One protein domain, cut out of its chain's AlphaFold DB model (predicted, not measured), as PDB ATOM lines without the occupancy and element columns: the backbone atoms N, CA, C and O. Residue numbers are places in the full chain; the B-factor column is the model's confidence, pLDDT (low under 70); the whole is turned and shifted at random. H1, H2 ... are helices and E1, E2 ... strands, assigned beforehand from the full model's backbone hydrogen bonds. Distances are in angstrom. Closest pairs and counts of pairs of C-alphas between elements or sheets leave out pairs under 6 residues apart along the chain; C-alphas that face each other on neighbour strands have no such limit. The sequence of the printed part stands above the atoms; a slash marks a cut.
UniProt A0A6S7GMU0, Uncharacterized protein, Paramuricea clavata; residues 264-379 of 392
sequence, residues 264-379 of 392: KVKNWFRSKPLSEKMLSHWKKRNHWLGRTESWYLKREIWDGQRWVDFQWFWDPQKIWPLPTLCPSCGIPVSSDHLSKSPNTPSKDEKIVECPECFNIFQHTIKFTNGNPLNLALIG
ATOM      1  N   LYS A 264      43.315  -9.932  22.738       71.56
ATOM      2  CA  LYS A 264      41.860  -9.728  22.644       71.56
ATOM      3  C   LYS A 264      41.080 -10.887  23.274       71.56
ATOM      4  O   LYS A 264      40.235 -10.652  24.133       71.56
ATOM      5  N   VAL A 265      41.409 -12.128  22.910       72.81
ATOM      6  CA  VAL A 265      40.750 -13.334  23.436       72.81
ATOM      7  C   VAL A 265      40.970 -13.466  24.944       72.81
ATOM      8  O   VAL A 265      40.013 -13.697  25.676       72.81
ATOM      9  N   LYS A 266      42.196 -13.258  25.444       76.88
ATOM     10  CA  LYS A 266      42.481 -13.250  26.890       76.88
ATOM     11  C   LYS A 266      41.630 -12.214  27.620       76.88
ATOM     12  O   LYS A 266      41.031 -12.533  28.645       76.88
ATOM     13  N   ASN A 267      41.530 -11.004  27.072       72.62
ATOM     14  CA  ASN A 267      40.735  -9.938  27.668       72.62
ATOM     15  C   ASN A 267      39.245 -10.287  27.719       72.62
ATOM     16  O   ASN A 267      38.615 -10.032  28.738       72.62
ATOM     17  N   TRP A 268      38.686 -10.957  26.707       75.38
ATOM     18  CA  TRP A 268      37.290 -11.416  26.741       75.38
ATOM     19  C   TRP A 268      36.970 -12.309  27.939       75.38
ATOM     20  O   TRP A 268      35.871 -12.231  28.483       75.38
ATOM     21  N   PHE A 269      37.930 -13.121  28.377       75.88
ATOM     22  CA  PHE A 269      37.767 -14.029  29.513       75.88
ATOM     23  C   PHE A 269      38.316 -13.471  30.829       75.88
ATOM     24  O   PHE A 269      38.290 -14.163  31.845       75.88
ATOM     25  N   ARG A 270      38.791 -12.222  30.840       77.88
ATOM     26  CA  ARG A 270      39.458 -11.629  32.004       77.88
ATOM     27  C   ARG A 270      38.522 -11.350  33.171       77.88
ATOM     28  O   ARG A 270      38.944 -11.396  34.322       77.88
ATOM     29  N   SER A 271      37.260 -11.046  32.894       80.50
ATOM     30  CA  SER A 271      36.260 -10.826  33.934       80.50
ATOM     31  C   SER A 271      34.959 -11.531  33.587       80.50
ATOM     32  O   SER A 271      34.584 -11.648  32.417       80.50
ATOM     33  N   LYS A 272      34.239 -11.978  34.620       81.62
ATOM     34  CA  LYS A 272      32.927 -12.604  34.446       81.62
ATOM     35  C   LYS A 272      31.965 -11.700  33.650       81.62
ATOM     36  O   LYS A 272      31.427 -12.193  32.662       81.62
ATOM     37  N   PRO A 273      31.810 -10.394  33.953       80.81
ATOM     38  CA  PRO A 273      30.940  -9.514  33.169       80.81
ATOM     39  C   PRO A 273      31.330  -9.418  31.690       80.81
ATOM     40  O   PRO A 273      30.463  -9.505  30.824       80.81
ATOM     41  N   LEU A 274      32.625  -9.282  31.386       72.94
ATOM     42  CA  LEU A 274      33.089  -9.175  30.004       72.94
ATOM     43  C   LEU A 274      32.906 -10.496  29.249       72.94
ATOM     44  O   LEU A 274      32.398 -10.491  28.131       72.94
ATOM     45  N   SER A 275      33.194 -11.629  29.894       76.75
ATOM     46  CA  SER A 275      32.940 -12.955  29.320       76.75
ATOM     47  C   SER A 275      31.453 -13.174  29.039       76.75
ATOM     48  O   SER A 275      31.076 -13.692  27.991       76.75
ATOM     49  N   GLU A 276      30.577 -12.698  29.929       78.50
ATOM     50  CA  GLU A 276      29.134 -12.761  29.739       78.50
ATOM     51  C   GLU A 276      28.645 -11.836  28.622       78.50
ATOM     52  O   GLU A 276      27.717 -12.222  27.908       78.50
ATOM     53  N   LYS A 277      29.264 -10.658  28.448       75.69
ATOM     54  CA  LYS A 277      28.998  -9.743  27.325       75.69
ATOM     55  C   LYS A 277      29.391 -10.401  26.003       75.69
ATOM     56  O   LYS A 277      28.566 -10.456  25.093       75.69
ATOM     57  N   MET A 278      30.588 -10.982  25.924       71.44
ATOM     58  CA  MET A 278      31.080 -11.676  24.727       71.44
ATOM     59  C   MET A 278      30.246 -12.916  24.368       71.44
ATOM     60  O   MET A 278      30.008 -13.185  23.195       71.44
ATOM     61  N   LEU A 279      29.726 -13.641  25.364       75.38
ATOM     62  CA  LEU A 279      28.860 -14.813  25.167       75.38
ATOM     63  C   LEU A 279      27.359 -14.478  25.120       75.38
ATOM     64  O   LEU A 279      26.519 -15.380  25.057       75.38
ATOM     65  N   SER A 280      26.987 -13.198  25.158       76.00
ATOM     66  CA  SER A 280      25.586 -12.770  25.241       76.00
ATOM     67  C   SER A 280      24.753 -13.239  24.040       76.00
ATOM     68  O   SER A 280      23.609 -13.665  24.217       76.00
ATOM     69  N   HIS A 281      25.345 -13.279  22.844       73.62
ATOM     70  CA  HIS A 281      24.700 -13.817  21.644       73.62
ATOM     71  C   HIS A 281      24.406 -15.316  21.762       73.62
ATOM     72  O   HIS A 281      23.329 -15.763  21.367       73.62
ATOM     73  N   TRP A 282      25.293 -16.094  22.392       79.00
ATOM     74  CA  TRP A 282      25.049 -17.518  22.641       79.00
ATOM     75  C   TRP A 282      23.882 -17.753  23.607       79.00
ATOM     76  O   TRP A 282      23.093 -18.694  23.447       79.00
ATOM     77  N   LYS A 283      23.713 -16.871  24.602       80.44
ATOM     78  CA  LYS A 283      22.548 -16.910  25.502       80.44
ATOM     79  C   LYS A 283      21.238 -16.699  24.727       80.44
ATOM     80  O   LYS A 283      20.228 -17.301  25.079       80.44
ATOM     81  N   LYS A 284      21.273 -15.929  23.633       79.31
ATOM     82  CA  LYS A 284      20.143 -15.682  22.718       79.31
ATOM     83  C   LYS A 284      20.136 -16.580  21.473       79.31
ATOM     84  O   LYS A 284      19.376 -16.316  20.544       79.31
ATOM     85  N   ARG A 285      20.919 -17.668  21.451       81.81
ATOM     86  CA  ARG A 285      21.077 -18.533  20.265       81.81
ATOM     87  C   ARG A 285      19.768 -19.035  19.671       81.81
ATOM     88  O   ARG A 285      19.681 -19.185  18.469       81.81
ATOM     89  N   ASN A 286      18.719 -19.212  20.469       85.31
ATOM     90  CA  ASN A 286      17.404 -19.643  19.983       85.31
ATOM     91  C   ASN A 286      16.778 -18.685  18.943       85.31
ATOM     92  O   ASN A 286      15.785 -19.049  18.309       85.31
ATOM     93  N   HIS A 287      17.305 -17.464  18.782       79.25
ATOM     94  CA  HIS A 287      16.895 -16.510  17.747       79.25
ATOM     95  C   HIS A 287      17.485 -16.803  16.360       79.25
ATOM     96  O   HIS A 287      16.964 -16.272  15.384       79.25
ATOM     97  N   TRP A 288      18.533 -17.625  16.260       80.75
ATOM     98  CA  TRP A 288      19.243 -17.903  15.003       80.75
ATOM     99  C   TRP A 288      19.644 -19.381  14.838       80.75
ATOM    100  O   TRP A 288      19.601 -19.918  13.736       80.75
ATOM    101  N   LEU A 289      19.966 -20.086  15.920       84.81
ATOM    102  CA  LEU A 289      20.342 -21.497  15.906       84.81
ATOM    103  C   LEU A 289      19.130 -22.384  15.598       84.81
ATOM    104  O   LEU A 289      18.096 -22.285  16.265       84.81
ATOM    105  N   GLY A 290      19.269 -23.268  14.606       84.00
ATOM    106  CA  GLY A 290      18.201 -24.166  14.165       84.00
ATOM    107  C   GLY A 290      17.104 -23.475  13.354       84.00
ATOM    108  O   GLY A 290      16.042 -24.061  13.143       84.00
ATOM    109  N   ARG A 291      17.334 -22.233  12.917       83.06
ATOM    110  CA  ARG A 291      16.414 -21.475  12.065       83.06
ATOM    111  C   ARG A 291      16.925 -21.409  10.629       83.06
ATOM    112  O   ARG A 291      18.075 -21.738  10.349       83.06
ATOM    113  N   THR A 292      16.042 -21.003   9.723       82.00
ATOM    114  CA  THR A 292      16.355 -20.707   8.316       82.00
ATOM    115  C   THR A 292      16.602 -19.220   8.078       82.00
ATOM    116  O   THR A 292      17.293 -18.861   7.136       82.00
ATOM    117  N   GLU A 293      16.069 -18.363   8.949       80.94
ATOM    118  CA  GLU A 293      16.208 -16.910   8.883       80.94
ATOM    119  C   GLU A 293      16.453 -16.350  10.282       80.94
ATOM    120  O   GLU A 293      15.989 -16.902  11.292       80.94
ATOM    121  N   SER A 294      17.203 -15.253  10.334       73.50
ATOM    122  CA  SER A 294      17.506 -14.576  11.589       73.50
ATOM    123  C   SER A 294      16.324 -13.765  12.111       73.50
ATOM    124  O   SER A 294      15.424 -13.359  11.375       73.50
ATOM    125  N   TRP A 295      16.300 -13.519  13.422       71.44
ATOM    126  CA  TRP A 295      15.316 -12.607  13.997       71.44
ATOM    127  C   TRP A 295      15.630 -11.158  13.596       71.44
ATOM    128  O   TRP A 295      16.755 -10.700  13.763       71.44
ATOM    129  N   TYR A 296      14.613 -10.403  13.171       62.66
ATOM    130  CA  TYR A 296      14.662  -8.976  12.812       62.66
ATOM    131  C   TYR A 296      14.954  -8.025  14.004       62.66
ATOM    132  O   TYR A 296      14.221  -7.077  14.274       62.66
ATOM    133  N   LEU A 297      15.989  -8.253  14.806       55.47
ATOM    134  CA  LEU A 297      16.325  -7.340  15.905       55.47
ATOM    135  C   LEU A 297      17.158  -6.153  15.393       55.47
ATOM    136  O   LEU A 297      18.328  -6.292  15.071       55.47
ATOM    137  N   LYS A 298      16.560  -4.950  15.396       51.22
ATOM    138  CA  LYS A 298      17.146  -3.662  14.949       51.22
ATOM    139  C   LYS A 298      18.340  -3.135  15.780       51.22
ATOM    140  O   LYS A 298      18.661  -1.956  15.680       51.22
ATOM    141  N   ARG A 299      18.920  -3.934  16.679       51.75
ATOM    142  CA  ARG A 299      19.916  -3.479  17.675       51.75
ATOM    143  C   ARG A 299      21.200  -4.303  17.709       51.75
ATOM    144  O   ARG A 299      22.032  -4.057  18.574       51.75
ATOM    145  N   GLU A 300      21.360  -5.288  16.835       53.62
ATOM    146  CA  GLU A 300      22.607  -6.047  16.802       53.62
ATOM    147  C   GLU A 300      23.577  -5.380  15.824       53.62
ATOM    148  O   GLU A 300      23.242  -5.140  14.670       53.62
ATOM    149  N   ILE A 301      24.783  -5.080  16.314       51.34
ATOM    150  CA  ILE A 301      25.954  -4.698  15.502       51.34
ATOM    151  C   ILE A 301      26.330  -5.846  14.537       51.34
ATOM    152  O   ILE A 301      27.025  -5.648  13.547       51.34
ATOM    153  N   TRP A 302      25.836  -7.056  14.808       58.91
ATOM    154  CA  TRP A 302      26.119  -8.272  14.063       58.91
ATOM    155  C   TRP A 302      24.977  -8.631  13.119       58.91
ATOM    156  O   TRP A 302      23.805  -8.587  13.495       58.91
ATOM    157  N   ASP A 303      25.336  -9.069  11.917       64.88
ATOM    158  CA  ASP A 303      24.394  -9.635  10.961       64.88
ATOM    159  C   ASP A 303      23.822 -10.955  11.507       64.88
ATOM    160  O   ASP A 303      24.475 -12.003  11.497       64.88
ATOM    161  N   GLY A 304      22.588 -10.888  12.015       70.56
ATOM    162  CA  GLY A 304      21.816 -12.034  12.484       70.56
ATOM    163  C   GLY A 304      21.789 -13.178  11.470       70.56
ATOM    164  O   GLY A 304      21.795 -14.345  11.868       70.56
ATOM    165  N   GLN A 305      21.771 -12.863  10.171       76.69
ATOM    166  CA  GLN A 305      21.685 -13.857   9.107       76.69
ATOM    167  C   GLN A 305      22.978 -14.662   8.993       76.69
ATOM    168  O   GLN A 305      22.932 -15.886   8.900       76.69
ATOM    169  N   ARG A 306      24.135 -14.019   9.168       75.31
ATOM    170  CA  ARG A 306      25.436 -14.699   9.189       75.31
ATOM    171  C   ARG A 306      25.513 -15.779  10.273       75.31
ATOM    172  O   ARG A 306      26.097 -16.840  10.062       75.31
ATOM    173  N   TRP A 307      24.887 -15.557  11.430       77.88
ATOM    174  CA  TRP A 307      24.806 -16.576  12.485       77.88
ATOM    175  C   TRP A 307      24.035 -17.824  12.047       77.88
ATOM    176  O   TRP A 307      24.428 -18.941  12.393       77.88
ATOM    177  N   VAL A 308      22.963 -17.628  11.277       81.44
ATOM    178  CA  VAL A 308      22.142 -18.700  10.707       81.44
ATOM    179  C   VAL A 308      22.919 -19.470   9.642       81.44
ATOM    180  O   VAL A 308      22.954 -20.702   9.682       81.44
ATOM    181  N   ASP A 309      23.594 -18.757   8.742       82.44
ATOM    182  CA  ASP A 309      24.339 -19.345   7.624       82.44
ATOM    183  C   ASP A 309      25.489 -20.240   8.119       82.44
ATOM    184  O   ASP A 309      25.739 -21.325   7.587       82.44
ATOM    185  N   PHE A 310      26.138 -19.842   9.218       81.31
ATOM    186  CA  PHE A 310      27.223 -20.597   9.848       81.31
ATOM    187  C   PHE A 310      26.781 -21.456  11.036       81.31
ATOM    188  O   PHE A 310      27.628 -21.918  11.797       81.31
ATOM    189  N   GLN A 311      25.482 -21.729  11.215       85.06
ATOM    190  CA  GLN A 311      24.982 -22.481  12.378       85.06
ATOM    191  C   GLN A 311      25.705 -23.818  12.623       85.06
ATOM    192  O   GLN A 311      25.933 -24.207  13.768       85.06
ATOM    193  N   TRP A 312      26.132 -24.484  11.547       85.88
ATOM    194  CA  TRP A 312      26.894 -25.733  11.577       85.88
ATOM    195  C   TRP A 312      28.271 -25.610  12.246       85.88
ATOM    196  O   TRP A 312      28.791 -26.597  12.759       85.88
ATOM    197  N   PHE A 313      28.855 -24.412  12.261       85.12
ATOM    198  CA  PHE A 313      30.170 -24.142  12.828       85.12
ATOM    199  C   PHE A 313      30.106 -23.884  14.342       85.12
ATOM    200  O   PHE A 313      31.073 -24.151  15.060       85.12
ATOM    201  N   TRP A 314      28.959 -23.420  14.847       83.75
ATOM    202  CA  TRP A 314      28.740 -23.124  16.270       83.75
ATOM    203  C   TRP A 314      28.097 -24.289  17.031       83.75
ATOM    204  O   TRP A 314      28.327 -24.440  18.229       83.75
ATOM    205  N   ASP A 315      27.262 -25.084  16.361       87.56
ATOM    206  CA  ASP A 315      26.430 -26.115  16.983       87.56
ATOM    207  C   ASP A 315      27.229 -27.386  17.340       87.56
ATOM    208  O   ASP A 315      27.688 -28.088  16.435       87.56
ATOM    209  N   PRO A 316      27.332 -27.763  18.633       88.31
ATOM    210  CA  PRO A 316      27.964 -29.016  19.056       88.31
ATOM    211  C   PRO A 316      27.387 -30.278  18.409       88.31
ATOM    212  O   PRO A 316      28.076 -31.293  18.314       88.31
ATOM    213  N   GLN A 317      26.124 -30.241  17.980       89.00
ATOM    214  CA  GLN A 317      25.445 -31.383  17.367       89.00
ATOM    215  C   GLN A 317      25.745 -31.525  15.874       89.00
ATOM    216  O   GLN A 317      25.411 -32.548  15.272       89.00
ATOM    217  N   LYS A 318      26.365 -30.517  15.256       89.44
ATOM    218  CA  LYS A 318      26.735 -30.541  13.843       89.44
ATOM    219  C   LYS A 318      28.181 -30.985  13.707       89.44
ATOM    220  O   LYS A 318      29.061 -30.516  14.422       89.44
ATOM    221  N   ILE A 319      28.407 -31.901  12.774       90.44
ATOM    222  CA  ILE A 319      29.726 -32.419  12.418       90.44
ATOM    223  C   ILE A 319      30.055 -31.898  11.025       90.44
ATOM    224  O   ILE A 319      29.204 -31.952  10.134       90.44
ATOM    225  N   TRP A 320      31.275 -31.410  10.832       87.25
ATOM    226  CA  TRP A 320      31.736 -30.885   9.551       87.25
ATOM    227  C   TRP A 320      33.171 -31.352   9.239       87.25
ATOM    228  O   TRP A 320      33.940 -31.650  10.163       87.25
ATOM    229  N   PRO A 321      33.530 -31.496   7.947       89.56
ATOM    230  CA  PRO A 321      34.855 -31.954   7.549       89.56
ATOM    231  C   PRO A 321      35.895 -30.840   7.688       89.56
ATOM    232  O   PRO A 321      35.633 -29.694   7.337       89.56
ATOM    233  N   LEU A 322      37.096 -31.172   8.155       89.31
ATOM    234  CA  LEU A 322      38.225 -30.244   8.220       89.31
ATOM    235  C   LEU A 322      38.915 -30.126   6.850       89.31
ATOM    236  O   LEU A 322      39.051 -31.141   6.160       89.31
ATOM    237  N   PRO A 323      39.402 -28.930   6.469       90.38
ATOM    238  CA  PRO A 323      40.265 -28.788   5.305       90.38
ATOM    239  C   PRO A 323      41.619 -29.470   5.556       90.38
ATOM    240  O   PRO A 323      42.017 -29.716   6.698       90.38
ATOM    241  N   THR A 324      42.358 -29.738   4.483       91.19
ATOM    242  CA  THR A 324      43.716 -30.302   4.555       91.19
ATOM    243  C   THR A 324      44.677 -29.492   3.703       91.19
ATOM    244  O   THR A 324      44.259 -28.847   2.749       91.19
ATOM    245  N   LEU A 325      45.972 -29.531   4.002       91.25
ATOM    246  CA  LEU A 325      46.985 -28.922   3.139       91.25
ATOM    247  C   LEU A 325      47.361 -29.888   2.014       91.25
ATOM    248  O   LEU A 325      47.488 -31.094   2.240       91.25
ATOM    249  N   CYS A 326      47.566 -29.361   0.807       88.69
ATOM    250  CA  CYS A 326      48.151 -30.139  -0.276       88.69
ATOM    251  C   CYS A 326      49.592 -30.540   0.095       88.69
ATOM    252  O   CYS A 326      50.395 -29.660   0.404       88.69
ATOM    253  N   PRO A 327      49.971 -31.828   0.000       90.31
ATOM    254  CA  PRO A 327      51.323 -32.272   0.346       90.31
ATOM    255  C   PRO A 327      52.404 -31.765  -0.622       90.31
ATOM    256  O   PRO A 327      53.581 -31.817  -0.287       90.31
ATOM    257  N   SER A 328      52.017 -31.292  -1.812       86.94
ATOM    258  CA  SER A 328      52.945 -30.783  -2.827       86.94
ATOM    259  C   SER A 328      53.154 -29.268  -2.713       86.94
ATOM    260  O   SER A 328      54.277 -28.816  -2.505       86.94
ATOM    261  N   CYS A 329      52.083 -28.467  -2.802       81.62
ATOM    262  CA  CYS A 329      52.188 -27.002  -2.800       81.62
ATOM    263  C   CYS A 329      51.898 -26.337  -1.444       81.62
ATOM    264  O   CYS A 329      52.056 -25.126  -1.321       81.62
ATOM    265  N   GLY A 330      51.439 -27.088  -0.439       83.88
ATOM    266  CA  GLY A 330      51.086 -26.549   0.878       83.88
ATOM    267  C   GLY A 330      49.812 -25.700   0.911       83.88
ATOM    268  O   GLY A 330      49.462 -25.192   1.971       83.88
ATOM    269  N   ILE A 331      49.099 -25.544  -0.210       78.81
ATOM    270  CA  ILE A 331      47.869 -24.743  -0.268       78.81
ATOM    271  C   ILE A 331      46.702 -25.534   0.355       78.81
ATOM    272  O   ILE A 331      46.580 -26.737   0.085       78.81
ATOM    273  N   PRO A 332      45.848 -24.902   1.187       85.94
ATOM    274  CA  PRO A 332      44.653 -25.540   1.728       85.94
ATOM    275  C   PRO A 332      43.688 -26.019   0.637       85.94
ATOM    276  O   PRO A 332      43.331 -25.285  -0.277       85.94
ATOM    277  N   VAL A 333      43.220 -27.255   0.776       86.56
ATOM    278  CA  VAL A 333      42.136 -27.857   0.003       86.56
ATOM    279  C   VAL A 333      40.876 -27.822   0.864       86.56
ATOM    280  O   VAL A 333      40.877 -28.321   1.993       86.56
ATOM    281  N   SER A 334      39.809 -27.215   0.339       87.56
ATOM    282  CA  SER A 334      38.570 -26.980   1.085       87.56
ATOM    283  C   SER A 334      37.834 -28.274   1.436       87.56
ATOM    284  O   SER A 334      37.877 -29.269   0.708       87.56
ATOM    285  N   SER A 335      37.091 -28.244   2.541       88.50
ATOM    286  CA  SER A 335      36.289 -29.373   3.019       88.50
ATOM    287  C   SER A 335      35.232 -29.840   2.012       88.50
ATOM    288  O   SER A 335      34.956 -31.037   1.906       88.50
ATOM    289  N   ASP A 336      34.677 -28.913   1.230       88.12
ATOM    290  CA  ASP A 336      33.735 -29.212   0.148       88.12
ATOM    291  C   ASP A 336      34.394 -30.004  -0.980       88.12
ATOM    292  O   ASP A 336      33.816 -30.973  -1.483       88.12
ATOM    293  N   HIS A 337      35.615 -29.623  -1.358       88.81
ATOM    294  CA  HIS A 337      36.384 -30.325  -2.382       88.81
ATOM    295  C   HIS A 337      36.750 -31.739  -1.927       88.81
ATOM    296  O   HIS A 337      36.565 -32.706  -2.669       88.81
ATOM    297  N   LEU A 338      37.170 -31.887  -0.666       90.81
ATOM    298  CA  LEU A 338      37.428 -33.194  -0.052       90.81
ATOM    299  C   LEU A 338      36.176 -34.079  -0.050       90.81
ATOM    300  O   LEU A 338      36.235 -35.254  -0.415       90.81
ATOM    301  N   SER A 339      35.024 -33.512   0.308       88.88
ATOM    302  CA  SER A 339      33.757 -34.248   0.392       88.88
ATOM    303  C   SER A 339      33.276 -34.742  -0.978       88.88
ATOM    304  O   SER A 339      32.782 -35.869  -1.088       88.88
ATOM    305  N   LYS A 340      33.473 -33.931  -2.028       91.06
ATOM    306  CA  LYS A 340      33.115 -34.243  -3.425       91.06
ATOM    307  C   LYS A 340      34.127 -35.151  -4.135       91.06
ATOM    308  O   LYS A 340      33.812 -35.688  -5.194       91.06
ATOM    309  N   SER A 341      35.315 -35.346  -3.563       91.75
ATOM    310  CA  SER A 341      36.370 -36.167  -4.163       91.75
ATOM    311  C   SER A 341      35.961 -37.651  -4.275       91.75
ATOM    312  O   SER A 341      35.186 -38.146  -3.442       91.75
ATOM    313  N   PRO A 342      36.473 -38.396  -5.274       92.00
ATOM    314  CA  PRO A 342      36.229 -39.833  -5.413       92.00
ATOM    315  C   PRO A 342      36.713 -40.643  -4.205       92.00
ATOM    316  O   PRO A 342      37.723 -40.315  -3.586       92.00
ATOM    317  N   ASN A 343      36.018 -41.734  -3.881       89.62
ATOM    318  CA  ASN A 343      36.486 -42.695  -2.877       89.62
ATOM    319  C   ASN A 343      37.563 -43.611  -3.478       89.62
ATOM    320  O   ASN A 343      37.479 -43.998  -4.645       89.62
ATOM    321  N   THR A 344      38.539 -44.005  -2.665       84.50
ATOM    322  CA  THR A 344      39.440 -45.120  -2.975       84.50
ATOM    323  C   THR A 344      38.698 -46.466  -2.845       84.50
ATOM    324  O   THR A 344      37.606 -46.530  -2.270       84.50
ATOM    325  N   PRO A 345      39.263 -47.572  -3.371       76.31
ATOM    326  CA  PRO A 345      38.689 -48.912  -3.205       76.31
ATOM    327  C   PRO A 345      38.575 -49.351  -1.733       76.31
ATOM    328  O   PRO A 345      37.658 -50.088  -1.370       76.31
ATOM    329  N   SER A 346      39.484 -48.877  -0.878       70.94
ATOM    330  CA  SER A 346      39.371 -48.901   0.581       70.94
ATOM    331  C   SER A 346      38.400 -47.802   1.016       70.94
ATOM    332  O   SER A 346      38.710 -46.627   0.901       70.94
ATOM    333  N   LYS A 347      37.207 -48.150   1.501       68.25
ATOM    334  CA  LYS A 347      36.093 -47.202   1.734       68.25
ATOM    335  C   LYS A 347      36.393 -45.968   2.615       68.25
ATOM    336  O   LYS A 347      35.563 -45.063   2.639       68.25
ATOM    337  N   ASP A 348      37.543 -45.908   3.280       80.56
ATOM    338  CA  ASP A 348      37.877 -44.902   4.293       80.56
ATOM    339  C   ASP A 348      38.770 -43.750   3.783       80.56
ATOM    340  O   ASP A 348      39.034 -42.801   4.522       80.56
ATOM    341  N   GLU A 349      39.216 -43.778   2.521       88.94
ATOM    342  CA  GLU A 349      40.073 -42.725   1.949       88.94
ATOM    343  C   GLU A 349      39.513 -42.135   0.654       88.94
ATOM    344  O   GLU A 349      38.895 -42.826  -0.162       88.94
ATOM    345  N   LYS A 350      39.779 -40.845   0.441       91.88
ATOM    346  CA  LYS A 350      39.454 -40.087  -0.769       91.88
ATOM    347  C   LYS A 350      40.676 -39.934  -1.665       91.88
ATOM    348  O   LYS A 350      41.778 -39.720  -1.168       91.88
ATOM    349  N   ILE A 351      40.466 -39.977  -2.978       93.81
ATOM    350  CA  ILE A 351      41.452 -39.567  -3.983       93.81
ATOM    351  C   ILE A 351      41.233 -38.080  -4.241       93.81
ATOM    352  O   ILE A 351      40.270 -37.705  -4.901       93.81
ATOM    353  N   VAL A 352      42.097 -37.239  -3.686       94.06
ATOM    354  CA  VAL A 352      41.970 -35.783  -3.741       94.06
ATOM    355  C   VAL A 352      42.925 -35.235  -4.788       94.06
ATOM    356  O   VAL A 352      44.129 -35.474  -4.723       94.06
ATOM    357  N   GLU A 353      42.393 -34.468  -5.728       94.75
ATOM    358  CA  GLU A 353      43.180 -33.665  -6.663       94.75
ATOM    359  C   GLU A 353      43.280 -32.236  -6.129       94.75
ATOM    360  O   GLU A 353      42.265 -31.614  -5.824       94.75
ATOM    361  N   CYS A 354      44.490 -31.702  -5.973       89.38
ATOM    362  CA  CYS A 354      44.662 -30.314  -5.556       89.38
ATOM    363  C   CYS A 354      44.144 -29.358  -6.649       89.38
ATOM    364  O   CYS A 354      44.635 -29.449  -7.772       89.38
ATOM    365  N   PRO A 355      43.243 -28.405  -6.337       86.50
ATOM    366  CA  PRO A 355      42.710 -27.477  -7.339       86.50
ATOM    367  C   PRO A 355      43.771 -26.530  -7.923       86.50
ATOM    368  O   PRO A 355      43.585 -26.016  -9.019       86.50
ATOM    369  N   GLU A 356      44.887 -26.326  -7.216       83.56
ATOM    370  CA  GLU A 356      45.937 -25.381  -7.615       83.56
ATOM    371  C   GLU A 356      47.076 -26.030  -8.404       83.56
ATOM    372  O   GLU A 356      47.500 -25.527  -9.440       83.56
ATOM    373  N   CYS A 357      47.619 -27.145  -7.904       85.94
ATOM    374  CA  CYS A 357      48.788 -27.793  -8.509       85.94
ATOM    375  C   CYS A 357      48.476 -29.132  -9.184       85.94
ATOM    376  O   CYS A 357      49.400 -29.792  -9.657       85.94
ATOM    377  N   PHE A 358      47.208 -29.556  -9.184       90.25
ATOM    378  CA  PHE A 358      46.725 -30.813  -9.770       90.25
ATOM    379  C   PHE A 358      47.394 -32.081  -9.214       90.25
ATOM    380  O   PHE A 358      47.236 -33.176  -9.751       90.25
ATOM    381  N   ASN A 359      48.134 -31.970  -8.105       91.56
ATOM    382  CA  ASN A 359      48.704 -33.128  -7.434       91.56
ATOM    383  C   ASN A 359      47.586 -34.008  -6.867       91.56
ATOM    384  O   ASN A 359      46.743 -33.523  -6.108       91.56
ATOM    385  N   ILE A 360      47.637 -35.300  -7.182       94.31
ATOM    386  CA  ILE A 360      46.680 -36.298  -6.708       94.31
ATOM    387  C   ILE A 360      47.267 -37.015  -5.495       94.31
ATOM    388  O   ILE A 360      48.395 -37.504  -5.536       94.31
ATOM    389  N   PHE A 361      46.506 -37.086  -4.408       94.06
ATOM    390  CA  PHE A 361      46.925 -37.740  -3.171       94.06
ATOM    391  C   PHE A 361      45.754 -38.430  -2.469       94.06
ATOM    392  O   PHE A 361      44.592 -38.075  -2.661       94.06
ATOM    393  N   GLN A 362      46.064 -39.437  -1.653       93.44
ATOM    394  CA  GLN A 362      45.080 -40.113  -0.808       93.44
ATOM    395  C   GLN A 362      44.920 -39.366   0.516       93.44
ATOM    396  O   GLN A 362      45.903 -38.914   1.107       93.44
ATOM    397  N   HIS A 363      43.679 -39.212   0.976       93.25
ATOM    398  CA  HIS A 363      43.384 -38.498   2.210       93.25
ATOM    399  C   HIS A 363      42.186 -39.087   2.959       93.25
ATOM    400  O   HIS A 363      41.098 -39.238   2.403       93.25
ATOM    401  N   THR A 364      42.367 -39.349   4.251       93.31
ATOM    402  CA  THR A 364      41.276 -39.644   5.185       93.31
ATOM    403  C   THR A 364      40.679 -38.337   5.692       93.31
ATOM    404  O   THR A 364      41.353 -37.584   6.399       93.31
ATOM    405  N   ILE A 365      39.412 -38.074   5.362       91.25
ATOM    406  CA  ILE A 365      38.717 -36.874   5.841       91.25
ATOM    407  C   ILE A 365      38.634 -36.918   7.369       91.25
ATOM    408  O   ILE A 365      38.104 -37.864   7.954       91.25
ATOM    409  N   LYS A 366      39.127 -35.859   8.011       91.88
ATOM    410  CA  LYS A 366      38.948 -35.634   9.446       91.88
ATOM    411  C   LYS A 366      37.709 -34.788   9.679       91.88
ATOM    412  O   LYS A 366      37.437 -33.859   8.926       91.88
ATOM    413  N   PHE A 367      36.994 -35.087  10.751       90.69
ATOM    414  CA  PHE A 367      35.781 -34.377  11.130       90.69
ATOM    415  C   PHE A 367      35.948 -33.729  12.497       90.69
ATOM    416  O   PHE A 367      36.721 -34.203  13.331       90.69
ATOM    417  N   THR A 368      35.195 -32.663  12.726       90.19
ATOM    418  CA  THR A 368      35.055 -32.035  14.038       90.19
ATOM    419  C   THR A 368      33.605 -31.627  14.268       90.19
ATOM    420  O   THR A 368      32.815 -31.523  13.329       90.19
ATOM    421  N   ASN A 369      33.258 -31.390  15.527       91.50
ATOM    422  CA  ASN A 369      31.985 -30.799  15.907       91.50
ATOM    423  C   ASN A 369      32.061 -29.270  15.842       91.50
ATOM    424  O   ASN A 369      33.136 -28.682  16.015       91.50
ATOM    425  N   GLY A 370      30.916 -28.624  15.623       86.62
ATOM    426  CA  GLY A 370      30.771 -27.201  15.908       86.62
ATOM    427  C   GLY A 370      31.051 -26.908  17.385       86.62
ATOM    428  O   GLY A 370      30.910 -27.773  18.251       86.62
ATOM    429  N   ASN A 371      31.504 -25.692  17.688       84.38
ATOM    430  CA  ASN A 371      31.824 -25.300  19.057       84.38
ATOM    431  C   ASN A 371      31.340 -23.866  19.326       84.38
ATOM    432  O   ASN A 371      31.690 -22.964  18.568       84.38
ATOM    433  N   PRO A 372      30.611 -23.604  20.424       79.38
ATOM    434  CA  PRO A 372      30.216 -22.251  20.812       79.38
ATOM    435  C   PRO A 372      31.408 -21.322  21.056       79.38
ATOM    436  O   PRO A 372      31.282 -20.110  20.965       79.38
ATOM    437  N   LEU A 373      32.589 -21.857  21.357       75.19
ATOM    438  CA  LEU A 373      33.804 -21.054  21.466       75.19
ATOM    439  C   LEU A 373      34.283 -20.534  20.112       75.19
ATOM    440  O   LEU A 373      35.009 -19.547  20.077       75.19
ATOM    441  N   ASN A 374      33.833 -21.118  19.000       76.25
ATOM    442  CA  ASN A 374      34.153 -20.614  17.671       76.25
ATOM    443  C   ASN A 374      33.605 -19.195  17.452       76.25
ATOM    444  O   ASN A 374      34.147 -18.482  16.614       76.25
ATOM    445  N   LEU A 375      32.618 -18.739  18.242       70.19
ATOM    446  CA  LEU A 375      32.172 -17.336  18.281       70.19
ATOM    447  C   LEU A 375      33.349 -16.359  18.460       70.19
ATOM    448  O   LEU A 375      33.334 -15.260  17.915       70.19
ATOM    449  N   ALA A 376      34.394 -16.779  19.180       63.81
ATOM    450  CA  ALA A 376      35.624 -16.017  19.370       63.81
ATOM    451  C   ALA A 376      36.344 -15.691  18.044       63.81
ATOM    452  O   ALA A 376      37.032 -14.679  17.948       63.81
ATOM    453  N   LEU A 377      36.173 -16.523  17.014       64.50
ATOM    454  CA  LEU A 377      36.793 -16.349  15.699       64.50
ATOM    455  C   LEU A 377      36.084 -15.288  14.843       64.50
ATOM    456  O   LEU A 377      36.671 -14.817  13.879       64.50
ATOM    457  N   ILE A 378      34.861 -14.885  15.209       59.59
ATOM    458  CA  ILE A 378      34.161 -13.730  14.615       59.59
ATOM    459  C   ILE A 378      34.620 -12.408  15.234       59.59
ATOM    460  O   ILE A 378      34.350 -11.348  14.688       59.59
ATOM    461  N   GLY A 379      35.336 -12.424  16.361       52.00
ATOM    462  CA  GLY A 379      35.765 -11.190  17.019       52.00
ATOM    463  C   GLY A 379      36.920 -10.453  16.329       52.00
ATOM    464  O   GLY A 379      37.525  -9.575  16.951       52.00
TER     465      GLY A 379
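Overview. This is residues 264 to 379 of the 392 residues of an uncharacterized protein of Paramuricea clavata (UniProt A0A6S7GMU0). Two loose lobes stand at the two ends of an elongated shape, with a short ribbon of two antiparallel strands, E1 and E4, as the neck between them. One lobe holds the short helices H1 to H5 and H7 with the long loop of residues 284 to 303; the other holds the strand hairpin of E2 and E3, the helix H6 and the loop of residues 322 to 334. The printed part has 116 residues with seven named helices and four named strands, in the order H1, H2, H3, H4, H5, E1, H6, E2, E3, E4, H7; the two sheets, E1 - E4 and E2 - E3, are antiparallel. The class is mixed, helices and strands, though only 53 of the 116 residues are in named elements. The whole is loose, with a radius of gyration of the C-alphas of 18.4 A, and the C-alphas span 52 by 32 by 23 A.

Arrangement. H1, residues 264 to 268, and H2, residues 272 to 278, only just touch, with 3 pairs of C-alphas within 8 A, and only at the corner by their link; the closest C-alphas are those of Trp 268 and Ser 275, 5.3 A apart. H2 and H3, residues 280 to 283, meet only through their link. H3 and H4, residues 304 to 309, are apart. H4 and H5, residues 311 to 314, meet only through their link. H5 and H7, residues 372 to 378, touch, and their closest C-alphas, those of Trp 314 and Pro 372, are 4.9 A apart. H7 is close to H1 but not clearly touching, the closest C-alphas being those of Val 265 and Ala 376 at 7.1 A. E1, residues 319 to 321, and E4, residues 367 to 369, are antiparallel neighbours at 145 degrees, with N 320 and O 368 at 2.9 A and N 368 and O 320 at 3.0 A, within hydrogen-bond range. After E1, residues 324 to 325 make a short antiparallel pairing with residues 332 to 333. The closest C-alphas of E1 and H6, residues 335 to 340, are those of Pro 321 and Ser 335, 5.4 A apart. E2, residues 350 to 353, and E3, residues 360 to 363, form an antiparallel hairpin at 148 degrees, with N 352 and O 361 at 2.8 A. The closest C-alphas of H6 and E2 are those of Leu 338 and Val 352, 6.4 A apart. In H1, H2 and H6 every O i to N i+4 pair is within hydrogen-bond range; H4 has 1 of 2, H7 has 0 of 3 but 4 of 4 O i to N i+3 pairs, and H3 and H5 are too short for an O i to N i+4 pair.

Along the chain. H1 begins at C-alpha 264 (41.860, -9.728, 22.644). H2 is 9.9 A long from first to last C-alpha, H4 9.1 A and H6 8.7 A. E1 and E4 are each 7.1 A long, E2 9.5 A and E3 9.8 A. E2 begins at C-alpha 350 (39.454, -40.087, -0.769). H7, 11.3 A long, ends at C-alpha 378 (34.161, -13.730, 14.615).

Size, cuts and confidence. The C-alphas of Pro 273 and Pro 345 are the two farthest apart, at 54.2 A, while those of Lys 264 and Gly 379, the first and last printed, are 8.4 A apart. The printed part has no cut. The long links are H3 to H4, 20 residues, and E1 to H6, 13 residues. The mean pLDDT of the printed part is 81.0; residues 296 to 303, residue 347 and residues 376 to 379 are under 70.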